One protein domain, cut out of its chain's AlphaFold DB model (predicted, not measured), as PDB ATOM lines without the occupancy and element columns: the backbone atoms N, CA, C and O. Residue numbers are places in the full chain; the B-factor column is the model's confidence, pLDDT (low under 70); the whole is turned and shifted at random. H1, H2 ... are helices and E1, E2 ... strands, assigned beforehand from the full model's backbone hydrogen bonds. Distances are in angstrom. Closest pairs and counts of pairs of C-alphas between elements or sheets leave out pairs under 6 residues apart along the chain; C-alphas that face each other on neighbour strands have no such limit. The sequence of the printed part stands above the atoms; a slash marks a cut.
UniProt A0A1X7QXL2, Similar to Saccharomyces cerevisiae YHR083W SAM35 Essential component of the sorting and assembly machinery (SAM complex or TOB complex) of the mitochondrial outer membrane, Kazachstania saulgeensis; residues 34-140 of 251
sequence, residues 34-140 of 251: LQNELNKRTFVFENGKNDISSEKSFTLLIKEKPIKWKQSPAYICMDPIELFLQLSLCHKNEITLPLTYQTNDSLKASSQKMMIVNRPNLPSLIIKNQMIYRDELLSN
ATOM      1  N   LEU A  34     160.843 141.736 217.145       85.12
ATOM      2  CA  LEU A  34     161.368 142.966 217.741       85.12
ATOM      3  C   LEU A  34     162.657 142.706 218.528       85.12
ATOM      4  O   LEU A  34     163.628 143.448 218.386       85.12
ATOM      5  N   GLN A  35     162.704 141.636 219.327       83.19
ATOM      6  CA  GLN A  35     163.915 141.274 220.072       83.19
ATOM      7  C   GLN A  35     165.089 140.998 219.136       83.19
ATOM      8  O   GLN A  35     166.184 141.511 219.353       83.19
ATOM      9  N   ASN A  36     164.859 140.259 218.049       84.94
ATOM     10  CA  ASN A  36     165.889 140.032 217.045       84.94
ATOM     11  C   ASN A  36     166.392 141.356 216.463       84.94
ATOM     12  O   ASN A  36     167.602 141.536 216.366       84.94
ATOM     13  N   GLU A  37     165.505 142.293 216.114       85.44
ATOM     14  CA  GLU A  37     165.886 143.613 215.599       85.44
ATOM     15  C   GLU A  37     166.719 144.425 216.603       85.44
ATOM     16  O   GLU A  37     167.752 144.991 216.230       85.44
ATOM     17  N   LEU A  38     166.310 144.451 217.873       84.94
ATOM     18  CA  LEU A  38     167.046 145.121 218.946       84.94
ATOM     19  C   LEU A  38     168.437 144.516 219.126       84.94
ATOM     20  O   LEU A  38     169.427 145.248 219.212       84.94
ATOM     21  N   ASN A  39     168.534 143.190 219.086       84.12
ATOM     22  CA  ASN A  39     169.805 142.480 219.170       84.12
ATOM     23  C   ASN A  39     170.711 142.852 217.992       84.12
ATOM     24  O   ASN A  39     171.902 143.076 218.187       84.12
ATOM     25  N   LYS A  40     170.148 143.077 216.791       85.56
ATOM     26  CA  LYS A  40     170.934 143.542 215.634       85.56
ATOM     27  C   LYS A  40     171.526 144.938 215.784       85.56
ATOM     28  O   LYS A  40     172.410 145.312 215.016       85.56
ATOM     29  N   ARG A  41     171.013 145.741 216.706       88.94
ATOM     30  CA  ARG A  41     171.465 147.118 216.933       88.94
ATOM     31  C   ARG A  41     172.282 147.248 218.209       88.94
ATOM     32  O   ARG A  41     172.736 148.351 218.501       88.94
ATOM     33  N   THR A  42     172.460 146.154 218.946       88.62
ATOM     34  CA  THR A  42     173.055 146.145 220.277       88.62
ATOM     35  C   THR A  42     174.451 145.534 220.249       88.62
ATOM     36  O   THR A  42     174.681 144.462 219.697       88.62
ATOM     37  N   PHE A  43     175.387 146.225 220.886       88.62
ATOM     38  CA  PHE A  43     176.771 145.830 221.097       88.62
ATOM     39  C   PHE A  43     176.999 145.724 222.596       88.62
ATOM     40  O   PHE A  43     176.695 146.648 223.348       88.62
ATOM     41  N   VAL A  44     177.516 144.593 223.041       87.44
ATOM     42  CA  VAL A  44     177.680 144.301 224.463       87.44
ATOM     43  C   VAL A  44     179.101 144.633 224.892       87.44
ATOM     44  O   VAL A  44     180.049 144.212 224.232       87.44
ATOM     45  N   PHE A  45     179.253 145.385 225.985       87.06
ATOM     46  CA  PHE A  45     180.564 145.580 226.602       87.06
ATOM     47  C   PHE A  45     180.985 144.301 227.329       87.06
ATOM     48  O   PHE A  45     180.156 143.626 227.941       87.06
ATOM     49  N   GLU A  46     182.269 143.963 227.263       78.50
ATOM     50  CA  GLU A  46     182.799 142.797 227.964       78.50
ATOM     51  C   GLU A  46     183.293 143.195 229.357       78.50
ATOM     52  O   GLU A  46     184.143 144.082 229.504       78.50
ATOM     53  N   ASN A  47     182.793 142.504 230.383       72.31
ATOM     54  CA  ASN A  47     183.208 142.741 231.759       72.31
ATOM     55  C   ASN A  47     184.615 142.196 232.011       72.31
ATOM     56  O   ASN A  47     184.894 141.008 231.823       72.31
ATOM     57  N   GLY A  48     185.478 143.050 232.556       55.81
ATOM     58  CA  GLY A  48     186.615 142.598 233.337       55.81
ATOM     59  C   GLY A  48     186.118 142.054 234.679       55.81
ATOM     60  O   GLY A  48     185.919 142.804 235.622       55.81
ATOM     61  N   LYS A  49     185.947 140.734 234.775       51.22
ATOM     62  CA  LYS A  49     186.017 139.950 236.025       51.22
ATOM     63  C   LYS A  49     184.849 139.891 237.025       51.22
ATOM     64  O   LYS A  49     185.002 139.097 237.938       51.22
ATOM     65  N   ASN A  50     183.699 140.560 236.902       48.69
ATOM     66  CA  ASN A  50     182.620 140.368 237.895       48.69
ATOM     67  C   ASN A  50     181.215 140.284 237.280       48.69
ATOM     68  O   ASN A  50     180.876 141.066 236.390       48.69
ATOM     69  N   ASP A  51     180.401 139.358 237.797       51.91
ATOM     70  CA  ASP A  51     178.946 139.361 237.636       51.91
ATOM     71  C   ASP A  51     178.405 140.668 238.215       51.91
ATOM     72  O   ASP A  51     178.577 140.994 239.392       51.91
ATOM     73  N   ILE A  52     177.810 141.478 237.352       56.38
ATOM     74  CA  ILE A  52     177.372 142.815 237.715       56.38
ATOM     75  C   ILE A  52     175.979 142.730 238.341       56.38
ATOM     76  O   ILE A  52     175.018 142.346 237.681       56.38
ATOM     77  N   SER A  53     175.873 143.177 239.598       57.03
ATOM     78  CA  SER A  53     174.608 143.599 240.219       57.03
ATOM     79  C   SER A  53     173.797 144.464 239.245       57.03
ATOM     80  O   SER A  53     174.349 145.368 238.608       57.03
ATOM     81  N   SER A  54     172.482 144.231 239.159       59.75
ATOM     82  CA  SER A  54     171.539 144.976 238.303       59.75
ATOM     83  C   SER A  54     171.672 146.505 238.409       59.75
ATOM     84  O   SER A  54     171.313 147.230 237.476       59.75
ATOM     85  N   GLU A  55     172.255 147.005 239.500       60.97
ATOM     86  CA  GLU A  55     172.469 148.421 239.770       60.97
ATOM     87  C   GLU A  55     173.486 149.128 238.866       60.97
ATOM     88  O   GLU A  55     173.353 150.341 238.687       60.97
ATOM     89  N   LYS A  56     174.467 148.424 238.279       72.06
ATOM     90  CA  LYS A  56     175.468 149.028 237.364       72.06
ATOM     91  C   LYS A  56     175.145 148.799 235.882       72.06
ATOM     92  O   LYS A  56     176.031 148.906 235.028       72.06
ATOM     93  N   SER A  57     173.892 148.461 235.579       84.75
ATOM     94  CA  SER A  57     173.421 148.303 234.206       84.75
ATOM     95  C   SER A  57     173.269 149.656 233.510       84.75
ATOM     96  O   SER A  57     172.717 150.608 234.070       84.75
ATOM     97  N   PHE A  58     173.760 149.750 232.276       90.50
ATOM     98  CA  PHE A  58     173.570 150.936 231.450       90.50
ATOM     99  C   PHE A  58     173.472 150.591 229.966       90.50
ATOM    100  O   PHE A  58     173.985 149.574 229.495       90.50
ATOM    101  N   THR A  59     172.812 151.462 229.210       91.81
ATOM    102  CA  THR A  59     172.755 151.390 227.747       91.81
ATOM    103  C   THR A  59     173.196 152.714 227.143       91.81
ATOM    104  O   THR A  59     172.501 153.718 227.290       91.81
ATOM    105  N   LEU A  60     174.340 152.722 226.460       94.12
ATOM    106  CA  LEU A  60     174.807 153.866 225.681       94.12
ATOM    107  C   LEU A  60     174.081 153.894 224.333       94.12
ATOM    108  O   LEU A  60     174.186 152.958 223.548       94.12
ATOM    109  N   LEU A  61     173.349 154.960 224.049       94.56
ATOM    110  CA  LEU A  61     172.679 155.175 222.771       94.56
ATOM    111  C   LEU A  61     173.588 155.965 221.836       94.56
ATOM    112  O   LEU A  61     174.046 157.051 222.197       94.56
ATOM    113  N   ILE A  62     173.796 155.430 220.636       94.25
ATOM    114  CA  ILE A  62     174.650 156.010 219.592       94.25
ATOM    115  C   ILE A  62     173.874 156.174 218.286       94.25
ATOM    116  O   ILE A  62     172.884 155.473 218.047       94.25
ATOM    117  N   LYS A  63     174.311 157.112 217.450       90.81
ATOM    118  CA  LYS A  63     173.643 157.476 216.197       90.81
ATOM    119  C   LYS A  63     174.030 156.552 215.053       90.81
ATOM    120  O   LYS A  63     173.168 156.094 214.305       90.81
ATOM    121  N   GLU A  64     175.325 156.307 214.894       87.50
ATOM    122  CA  GLU A  64     175.869 155.599 213.738       87.50
ATOM    123  C   GLU A  64     176.344 154.192 214.102       87.50
ATOM    124  O   GLU A  64     176.583 153.858 215.262       87.50
ATOM    125  N   LYS A  65     176.465 153.329 213.090       88.56
ATOM    126  CA  LYS A  65     176.966 151.971 213.297       88.56
ATOM    127  C   LYS A  65     178.464 152.032 213.638       88.56
ATOM    128  O   LYS A  65     179.227 152.579 212.842       88.56
ATOM    129  N   PRO A  66     178.908 151.432 214.758       89.38
ATOM    130  CA  PRO A  66     180.318 151.411 215.107       89.38
ATOM    131  C   PRO A  66     181.091 150.538 214.114       89.38
ATOM    132  O   PRO A  66     180.567 149.557 213.571       89.38
ATOM    133  N   ILE A  67     182.355 150.882 213.881       89.12
ATOM    134  CA  ILE A  67     183.222 150.155 212.950       89.12
ATOM    135  C   ILE A  67     184.146 149.237 213.741       89.12
ATOM    136  O   ILE A  67     184.624 149.584 214.822       89.12
ATOM    137  N   LYS A  68     184.409 148.058 213.177       87.75
ATOM    138  CA  LYS A  68     185.415 147.133 213.693       87.75
ATOM    139  C   LYS A  68     186.810 147.740 213.526       87.75
ATOM    140  O   LYS A  68     187.204 148.116 212.419       87.75
ATOM    141  N   TRP A  69     187.561 147.833 214.614       83.50
ATOM    142  CA  TRP A  69     188.910 148.377 214.601       83.50
ATOM    143  C   TRP A  69     189.847 147.499 213.763       83.50
ATOM    144  O   TRP A  69     189.838 146.279 213.863       83.50
ATOM    145  N   LYS A  70     190.705 148.086 212.924       77.12
ATOM    146  CA  LYS A  70     191.547 147.280 212.013       77.12
ATOM    147  C   LYS A  70     192.521 146.346 212.740       77.12
ATOM    148  O   LYS A  70     192.883 145.315 212.191       77.12
ATOM    149  N   GLN A  71     192.947 146.713 213.947       71.44
ATOM    150  CA  GLN A  71     193.919 145.947 214.734       71.44
ATOM    151  C   GLN A  71     193.254 145.055 215.794       71.44
ATOM    152  O   GLN A  71     193.959 144.444 216.587       71.44
ATOM    153  N   SER A  72     191.917 145.003 215.863       74.00
ATOM    154  CA  SER A  72     191.212 144.227 216.889       74.00
ATOM    155  C   SER A  72     189.771 143.880 216.527       74.00
ATOM    156  O   SER A  72     189.115 144.621 215.803       74.00
ATOM    157  N   PRO A  73     189.202 142.807 217.100       79.06
ATOM    158  CA  PRO A  73     187.762 142.589 217.056       79.06
ATOM    159  C   PRO A  73     186.890 143.711 217.653       79.06
ATOM    160  O   PRO A  73     185.688 143.695 217.414       79.06
ATOM    161  N   ALA A  74     187.451 144.680 218.384       86.62
ATOM    162  CA  ALA A  74     186.690 145.722 219.067       86.62
ATOM    163  C   ALA A  74     185.923 146.668 218.122       86.62
ATOM    164  O   ALA A  74     186.438 147.105 217.091       86.62
ATOM    165  N   TYR A  75     184.711 147.043 218.525       90.00
ATOM    166  CA  TYR A  75     183.866 148.031 217.859       90.00
ATOM    167  C   TYR A  75     184.037 149.414 218.491       90.00
ATOM    168  O   TYR A  75     183.885 149.578 219.704       90.00
ATOM    169  N   ILE A  76     184.304 150.416 217.654       91.69
ATOM    170  CA  ILE A  76     184.485 151.812 218.067       91.69
ATOM    171  C   ILE A  76     183.478 152.736 217.375       91.69
ATOM    172  O   ILE A  76     183.134 152.534 216.205       91.69
ATOM    173  N   CYS A  77     183.006 153.754 218.095       92.94
ATOM    174  CA  CYS A  77     182.138 154.793 217.535       92.94
ATOM    175  C   CYS A  77     182.902 155.703 216.557       92.94
ATOM    176  O   CYS A  77     184.113 155.884 216.687       92.94
ATOM    177  N   MET A  78     182.191 156.268 215.574       90.38
ATOM    178  CA  MET A  78     182.775 157.127 214.526       90.38
ATOM    179  C   MET A  78     182.578 158.628 214.753       90.38
ATOM    180  O   MET A  78     183.257 159.425 214.108       90.38
ATOM    181  N   ASP A  79     181.699 159.014 215.676       92.56
ATOM    182  CA  ASP A  79     181.609 160.386 216.168       92.56
ATOM    183  C   ASP A  79     182.576 160.570 217.360       92.56
ATOM    184  O   ASP A  79     182.647 159.698 218.237       92.56
ATOM    185  N   PRO A  80     183.354 161.669 217.410       94.31
ATOM    186  CA  PRO A  80     184.369 161.883 218.446       94.31
ATOM    187  C   PRO A  80     183.781 161.975 219.853       94.31
ATOM    188  O   PRO A  80     184.437 161.578 220.819       94.31
ATOM    189  N   ILE A  81     182.557 162.483 219.990       94.06
ATOM    190  CA  ILE A  81     181.878 162.623 221.277       94.06
ATOM    191  C   ILE A  81     181.303 161.275 221.705       94.06
ATOM    192  O   ILE A  81     181.467 160.889 222.862       94.06
ATOM    193  N   GLU A  82     180.696 160.524 220.786       94.75
ATOM    194  CA  GLU A  82     180.244 159.153 221.056       94.75
ATOM    195  C   GLU A  82     181.408 158.250 221.473       94.75
ATOM    196  O   GLU A  82     181.310 157.539 222.473       94.75
ATOM    197  N   LEU A  83     182.536 158.325 220.760       94.94
ATOM    198  CA  LEU A  83     183.733 157.558 221.090       94.94
ATOM    199  C   LEU A  83     184.335 158.011 222.423       94.94
ATOM    200  O   LEU A  83     184.706 157.168 223.233       94.94
ATOM    201  N   PHE A  84     184.384 159.315 222.704       95.81
ATOM    202  CA  PHE A  84     184.841 159.810 224.005       95.81
ATOM    203  C   PHE A  84     183.990 159.258 225.155       95.81
ATOM    204  O   PHE A  84     184.542 158.798 226.157       95.81
ATOM    205  N   LEU A  85     182.661 159.255 225.014       95.12
ATOM    206  CA  LEU A  85     181.769 158.663 226.012       95.12
ATOM    207  C   LEU A  85     181.979 157.158 226.145       95.12
ATOM    208  O   LEU A  85     182.022 156.653 227.263       95.12
ATOM    209  N   GLN A  86     182.133 156.452 225.024       94.50
ATOM    210  CA  GLN A  86     182.414 155.021 225.015       94.50
ATOM    211  C   GLN A  86     183.683 154.712 225.823       94.50
ATOM    212  O   GLN A  86     183.643 153.878 226.725       94.50
ATOM    213  N   LEU A  87     184.783 155.425 225.556       93.81
ATOM    214  CA  LEU A  87     186.053 155.264 226.270       93.81
ATOM    215  C   LEU A  87     185.939 155.663 227.746       93.81
ATOM    216  O   LEU A  87     186.413 154.938 228.614       93.81
ATOM    217  N   SER A  88     185.237 156.758 228.042       93.56
ATOM    218  CA  SER A  88     185.006 157.227 229.413       93.56
ATOM    219  C   SER A  88     184.217 156.214 230.246       93.56
ATOM    220  O   SER A  88     184.509 156.011 231.423       93.56
ATOM    221  N   LEU A  89     183.215 155.561 229.649       91.50
ATOM    222  CA  LEU A  89     182.440 154.505 230.302       91.50
ATOM    223  C   LEU A  89     183.267 153.235 230.496       91.50
ATOM    224  O   LEU A  89     183.141 152.610 231.550       91.50
ATOM    225  N   CYS A  90     184.122 152.889 229.528       90.62
ATOM    226  CA  CYS A  90     185.103 151.815 229.671       90.62
ATOM    227  C   CYS A  90     186.047 152.071 230.845       90.62
ATOM    228  O   CYS A  90     186.187 151.215 231.713       90.62
ATOM    229  N   HIS A  91     186.613 153.275 230.921       90.94
ATOM    230  CA  HIS A  91     187.508 153.685 231.997       90.94
ATOM    231  C   HIS A  91     186.816 153.664 233.365       90.94
ATOM    232  O   HIS A  91     187.292 153.029 234.298       90.94
ATOM    233  N   LYS A  92     185.649 154.311 233.481       89.94
ATOM    234  CA  LYS A  92     184.929 154.461 234.755       89.94
ATOM    235  C   LYS A  92     184.438 153.133 235.337       89.94
ATOM    236  O   LYS A  92     184.330 153.017 236.554       89.94
ATOM    237  N   ASN A  93     184.064 152.181 234.485       87.06
ATOM    238  CA  ASN A  93     183.500 150.899 234.915       87.06
ATOM    239  C   ASN A  93     184.487 149.731 234.782       87.06
ATOM    240  O   ASN A  93     184.070 148.597 234.998       87.06
ATOM    241  N   GLU A  94     185.748 149.993 234.415       86.56
ATOM    242  CA  GLU A  94     186.786 148.974 234.185       86.56
ATOM    243  C   GLU A  94     186.336 147.870 233.209       86.56
ATOM    244  O   GLU A  94     186.614 146.679 233.378       86.56
ATOM    245  N   ILE A  95     185.602 148.270 232.168       86.88
ATOM    246  CA  ILE A  95     185.047 147.360 231.162       86.88
ATOM    247  C   ILE A  95     185.765 147.505 229.831       86.88
ATOM    248  O   ILE A  95     186.261 148.571 229.466       86.88
ATOM    249  N   THR A  96     185.772 146.420 229.068       87.56
ATOM    250  CA  THR A  96     186.428 146.372 227.763       87.56
ATOM    251  C   THR A  96     185.457 146.700 226.636       87.56
ATOM    252  O   THR A  96     184.239 146.538 226.755       87.56
ATOM    253  N   LEU A  97     186.009 147.206 225.529       88.44
ATOM    254  CA  LEU A  97     185.226 147.578 224.355       88.44
ATOM    255  C   LEU A  97     184.436 146.378 223.808       88.44
ATOM    256  O   LEU A  97     184.912 145.244 223.898       88.44
ATOM    257  N   PRO A  98     183.279 146.613 223.171       87.25
ATOM    258  CA  PRO A  98     182.486 145.537 222.591       87.25
ATOM    259  C   PRO A  98     183.279 144.775 221.524       87.25
ATOM    260  O   PRO A  98     183.744 145.393 220.569       87.25
ATOM    261  N   LEU A  99     183.433 143.453 221.660       77.50
ATOM    262  CA  LEU A  99     184.169 142.615 220.693       77.50
ATOM    263  C   LEU A  99     183.264 141.931 219.663       77.50
ATOM    264  O   LEU A  99     183.701 141.611 218.557       77.50
ATOM    265  N   THR A 100     181.999 141.694 220.014       68.50
ATOM    266  CA  THR A 100     181.124 140.812 219.237       68.50
ATOM    267  C   THR A 100     179.745 141.432 219.040       68.50
ATOM    268  O   THR A 100     179.193 142.082 219.925       68.50
ATOM    269  N   TYR A 101     179.179 141.186 217.862       64.38
ATOM    270  CA  TYR A 101     177.748 141.288 217.614       64.38
ATOM    271  C   TYR A 101     177.104 140.025 218.193       64.38
ATOM    272  O   TYR A 101     177.287 138.941 217.639       64.38
ATOM    273  N   GLN A 102     176.467 140.118 219.356       58.47
ATOM    274  CA  GLN A 102     176.017 138.919 220.058       58.47
ATOM    275  C   GLN A 102     174.663 138.409 219.553       58.47
ATOM    276  O   GLN A 102     173.707 139.162 219.372       58.47
ATOM    277  N   THR A 103     174.608 137.094 219.341       50.09
ATOM    278  CA  THR A 103     173.404 136.291 219.118       50.09
ATOM    279  C   THR A 103     172.668 136.029 220.440       50.09
ATOM    280  O   THR A 103     173.251 136.081 221.525       50.09
ATOM    281  N   ASN A 104     171.365 135.760 220.319       48.94
ATOM    282  CA  ASN A 104     170.305 135.837 221.337       48.94
ATOM    283  C   ASN A 104     170.576 135.241 222.741       48.94
ATOM    284  O   ASN A 104     169.905 135.653 223.688       48.94
ATOM    285  N   ASP A 105     171.535 134.329 222.915       46.97
ATOM    286  CA  ASP A 105     171.778 133.649 224.199       46.97
ATOM    287  C   ASP A 105     172.685 134.418 225.173       46.97
ATOM    288  O   ASP A 105     172.628 134.191 226.378       46.97
ATOM    289  N   SER A 106     173.476 135.381 224.691       50.53
ATOM    290  CA  SER A 106     174.470 136.105 225.512       50.53
ATOM    291  C   SER A 106     174.015 137.494 225.991       50.53
ATOM    292  O   SER A 106     174.519 138.010 226.989       50.53
ATOM    293  N   LEU A 107     172.964 138.050 225.378       52.97
ATOM    294  CA  LEU A 107     172.348 139.333 225.759       52.97
ATOM    295  C   LEU A 107     171.591 139.294 227.092       52.97
ATOM    296  O   LEU A 107     171.331 140.340 227.682       52.97
ATOM    297  N   LYS A 108     171.227 138.100 227.574       50.75
ATOM    298  CA  LYS A 108     170.550 137.934 228.867       50.75
ATOM    299  C   LYS A 108     171.493 138.107 230.061       50.75
ATOM    300  O   LYS A 108     171.005 138.326 231.163       50.75
ATOM    301  N   ALA A 109     172.808 138.019 229.847       51.53
ATOM    302  CA  ALA A 109     173.803 138.052 230.918       51.53
ATOM    303  C   ALA A 109     174.524 139.404 231.058       51.53
ATOM    304  O   ALA A 109     175.038 139.707 232.131       51.53
ATOM    305  N   SER A 110     174.564 140.243 230.012       61.53
ATOM    306  CA  SER A 110     175.293 141.512 230.086       61.53
ATOM    307  C   SER A 110     174.394 142.682 230.497       61.53
ATOM    308  O   SER A 110     173.404 143.036 229.857       61.53
ATOM    309  N   SER A 111     174.773 143.335 231.589       74.56
ATOM    310  CA  SER A 111     174.089 144.517 232.117       74.56
ATOM    311  C   SER A 111     174.466 145.807 231.373       74.56
ATOM    312  O   SER A 111     173.784 146.823 231.507       74.56
ATOM    313  N   GLN A 112     175.537 145.781 230.578       86.69
ATOM    314  CA  GLN A 112     176.138 146.959 229.956       86.69
ATOM    315  C   GLN A 112     176.202 146.794 228.445       86.69
ATOM    316  O   GLN A 112     176.777 145.839 227.912       86.69
ATOM    317  N   LYS A 113     175.588 147.738 227.738       88.56
ATOM    318  CA  LYS A 113     175.427 147.655 226.288       88.56
ATOM    319  C   LYS A 113     175.473 149.019 225.622       88.56
ATOM    320  O   LYS A 113     175.329 150.064 226.251       88.56
ATOM    321  N   MET A 114     175.668 148.991 224.320       91.38
ATOM    322  CA  MET A 114     175.636 150.122 223.413       91.38
ATOM    323  C   MET A 114     174.629 149.804 222.310       91.38
ATOM    324  O   MET A 114     174.638 148.699 221.783       91.38
ATOM    325  N   MET A 115     173.736 150.726 221.972       91.44
ATOM    326  CA  MET A 115     172.634 150.472 221.048       91.44
ATOM    327  C   MET A 115     172.501 151.593 220.022       91.44
ATOM    328  O   MET A 115     172.500 152.772 220.373       91.44
ATOM    329  N   ILE A 116     172.342 151.213 218.756       93.06
ATOM    330  CA  ILE A 116     172.105 152.155 217.661       93.06
ATOM    331  C   ILE A 116     170.646 152.601 217.682       93.06
ATOM    332  O   ILE A 116     169.729 151.775 217.603       93.06
ATOM    333  N   VAL A 117     170.427 153.913 217.733       91.62
ATOM    334  CA  VAL A 117     169.095 154.523 217.709       91.62
ATOM    335  C   VAL A 117     169.088 155.709 216.753       91.62
ATOM    336  O   VAL A 117     170.000 156.525 216.745       91.62
ATOM    337  N   ASN A 118     168.018 155.845 215.971       87.19
ATOM    338  CA  ASN A 118     167.804 157.029 215.147       87.19
ATOM    339  C   ASN A 118     167.017 158.082 215.945       87.19
ATOM    340  O   ASN A 118     165.786 158.075 215.943       87.19
ATOM    341  N   ARG A 119     167.723 158.939 216.693       84.19
ATOM    342  CA  ARG A 119     167.133 160.042 217.472       84.19
ATOM    343  C   ARG A 119     167.975 161.318 217.369       84.19
ATOM    344  O   ARG A 119     169.194 161.228 217.211       84.19
ATOM    345  N   PRO A 120     167.350 162.504 217.485       81.81
ATOM    346  CA  PRO A 120     168.095 163.746 217.648       81.81
ATOM    347  C   PRO A 120     168.819 163.762 219.006       81.81
ATOM    348  O   PRO A 120     168.402 163.087 219.945       81.81
ATOM    349  N   ASN A 121     169.884 164.560 219.112       84.06
ATOM    350  CA  ASN A 121     170.629 164.813 220.357       84.06
ATOM    351  C   ASN A 121     171.297 163.577 220.996       84.06
ATOM    352  O   ASN A 121     171.341 163.437 222.217       84.06
ATOM    353  N   LEU A 122     171.853 162.696 220.166       90.19
ATOM    354  CA  LEU A 122     172.747 161.615 220.591       90.19
ATOM    355  C   LEU A 122     174.193 162.119 220.743       90.19
ATOM    356  O   LEU A 122     174.558 163.104 220.086       90.19
ATOM    357  N   PRO A 123     175.030 161.479 221.580       93.31
ATOM    358  CA  PRO A 123     174.761 160.273 222.385       93.31
ATOM    359  C   PRO A 123     173.899 160.502 223.637       93.31
ATOM    360  O   PRO A 123     173.790 161.612 224.145       93.31
ATOM    361  N   SER A 124     173.287 159.443 224.169       93.81
ATOM    362  CA  SER A 124     172.527 159.470 225.437       93.81
ATOM    363  C   SER A 124     172.749 158.187 226.233       93.81
ATOM    364  O   SER A 124     173.150 157.176 225.669       93.81
ATOM    365  N   LEU A 125     172.483 158.200 227.535       93.62
ATOM    366  CA  LEU A 125     172.746 157.066 228.419       93.62
ATOM    367  C   LEU A 125     171.473 156.674 229.162       93.62
ATOM    368  O   LEU A 125     170.842 157.516 229.788       93.62
ATOM    369  N   ILE A 126     171.096 155.401 229.111       91.81
ATOM    370  CA  ILE A 126     169.995 154.865 229.916       91.81
ATOM    371  C   ILE A 126     170.592 154.150 231.125       91.81
ATOM    372  O   ILE A 126     171.354 153.200 230.949       91.81
ATOM    373  N   ILE A 127     170.225 154.574 232.333       89.38
ATOM    374  CA  ILE A 127     170.590 153.942 233.610       89.38
ATOM    375  C   ILE A 127     169.303 153.730 234.404       89.38
ATOM    376  O   ILE A 127     168.543 154.676 234.568       89.38
ATOM    377  N   LYS A 128     169.044 152.518 234.915       83.69
ATOM    378  CA  LYS A 128     167.852 152.221 235.748       83.69
ATOM    379  C   LYS A 128     166.533 152.747 235.138       83.69
ATOM    380  O   LYS A 128     165.712 153.341 235.828       83.69
ATOM    381  N   ASN A 129     166.351 152.564 233.826       82.50
ATOM    382  CA  ASN A 129     165.220 153.077 233.030       82.50
ATOM    383  C   ASN A 129     165.069 154.612 232.982       82.50
ATOM    384  O   ASN A 129     164.084 155.111 232.441       82.50
ATOM    385  N   GLN A 130     166.044 155.366 233.484       89.06
ATOM    386  CA  GLN A 130     166.129 156.814 233.335       89.06
ATOM    387  C   GLN A 130     167.073 157.163 232.189       89.06
ATOM    388  O   GLN A 130     168.156 156.591 232.059       89.06
ATOM    389  N   MET A 131     166.647 158.096 231.340       90.38
ATOM    390  CA  MET A 131     167.433 158.578 230.211       90.38
ATOM    391  C   MET A 131     168.173 159.855 230.608       90.38
ATOM    392  O   MET A 131     167.546 160.837 230.990       90.38
ATOM    393  N   ILE A 132     169.495 159.833 230.479       92.75
ATOM    394  CA  ILE A 132     170.392 160.971 230.657       92.75
ATOM    395  C   ILE A 132     170.803 161.452 229.265       92.75
ATOM    396  O   ILE A 132     171.344 160.685 228.459       92.75
ATOM    397  N   TYR A 133     170.519 162.716 228.967       92.94
ATOM    398  CA  TYR A 133     170.750 163.298 227.648       92.94
ATOM    399  C   TYR A 133     172.200 163.751 227.453       92.94
ATOM    400  O   TYR A 133     172.957 163.927 228.409       92.94
ATOM    401  N   ARG A 134     172.574 163.981 226.189       91.81
ATOM    402  CA  ARG A 134     173.914 164.417 225.774       91.81
ATOM    403  C   ARG A 134     174.456 165.578 226.606       91.81
ATOM    404  O   ARG A 134     175.572 165.490 227.105       91.81
ATOM    405  N   ASP A 135     173.689 166.655 226.742       91.31
ATOM    406  CA  ASP A 135     174.181 167.890 227.364       91.31
ATOM    407  C   ASP A 135     174.471 167.702 228.854       91.31
ATOM    408  O   ASP A 135     175.476 168.196 229.364       91.31
ATOM    409  N   GLU A 136     173.642 166.914 229.537       92.75
ATOM    410  CA  GLU A 136     173.850 166.538 230.932       92.75
ATOM    411  C   GLU A 136     175.079 165.629 231.086       92.75
ATOM    412  O   GLU A 136     175.925 165.866 231.951       92.75
ATOM    413  N   LEU A 137     175.248 164.639 230.201       90.81
ATOM    414  CA  LEU A 137     176.431 163.768 230.185       90.81
ATOM    415  C   LEU A 137     177.720 164.561 229.975       90.81
ATOM    416  O   LEU A 137     178.695 164.376 230.705       90.81
ATOM    417  N   LEU A 138     177.723 165.462 228.993       91.00
ATOM    418  CA  LEU A 138     178.877 166.302 228.695       91.00
ATOM    419  C   LEU A 138     179.160 167.285 229.826       91.00
ATOM    420  O   LEU A 138     180.324 167.503 230.145       91.00
ATOM    421  N   SER A 139     178.132 167.838 230.469       90.88
ATOM    422  CA  SER A 139     178.303 168.708 231.638       90.88
ATOM    423  C   SER A 139     178.937 167.954 232.806       90.88
ATOM    424  O   SER A 139     179.901 168.434 233.397       90.88
ATOM    425  N   ASN A 140     178.492 166.725 233.070       90.31
ATOM    426  CA  ASN A 140     179.067 165.875 234.113       90.31
ATOM    427  C   ASN A 140     180.523 165.479 233.830       90.31
ATOM    428  O   ASN A 140     181.332 165.400 234.755       90.31
TER     429      ASN A 140
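Overview. This is residues 34 to 140 of the 251 residues of the protein "Similar to Saccharomyces cerevisiae YHR083W SAM35 Essential component of the sorting and assembly machinery (SAM complex or TOB complex) of the mitochondrial outer membrane" of Kazachstania saulgeensis (UniProt A0A1X7QXL2). A twisted sheet of five short strands has its longest helix, H2, over one face, while two short helices, H1 and H3, graze it where they join its opposite edge strands, E1 and E5. Long loops fill much of the rest. The 107 printed residues include three named helices and five named strands, in the order H1 E1 E2 H2 E3 E4 E5 H3; under half of the residues are in named elements, and the class is mixed. The sheet runs E1 E3 E2 E4 E5, mixed. The whole is compact, with a radius of gyration of the C-alphas of 13.0 A and spans of 34 by 33 by 30 A.

Arrangement. H1, residues 34 to 40, only grazes the sheet with residues 36 to 40. E1, residues 42 to 44, is antiparallel to E3, residues 112 to 116, with N 43 and O 114 2.7 A apart. E2, residues 58 to 62, is parallel to E3, with N 60 and O 113 2.8 A apart. H2, residues 80 to 93, runs along E2 at 10 degrees on the local plane, at a height over the sheet of 10.2 A; their closest C-alphas, Ile 62 and Glu 82, are 6.6 A apart. E2, H2 and E3 form a strand-helix-strand unit, parallel neighbour strands with a helix between, its crossover right-handed. E4, residues 124 to 127, is antiparallel to E2, with N 59 and O 126 2.9 A apart. E4 and E5, residues 130 to 132, form a hairpin, with N 130 and O 127 2.8 A apart. H3, residues 134 to 140, only grazes the sheet; its closest C-alpha pair with E4 is Arg 134 and Ser 124, 5.1 A. In H1, H2 and H3 every O i to N i+4 pair is within hydrogen-bond range.

Along the chain. H1 begins at C-alpha 34 (161.368, 142.966, 217.741). H2 spans 19.8 A, E3 13.9 A and E2 12.9 A. H3 ends at C-alpha 140 (179.067, 165.875, 234.113).

Size, cuts and confidence. The farthest C-alphas, Asp 105 and Ser 139, are 36.4 A apart. The printed part has no cut. The links E1 to E2, E2 to H2 and H2 to E3 are long. Residues 48 to 55 and 100 to 110 have pLDDT under 70.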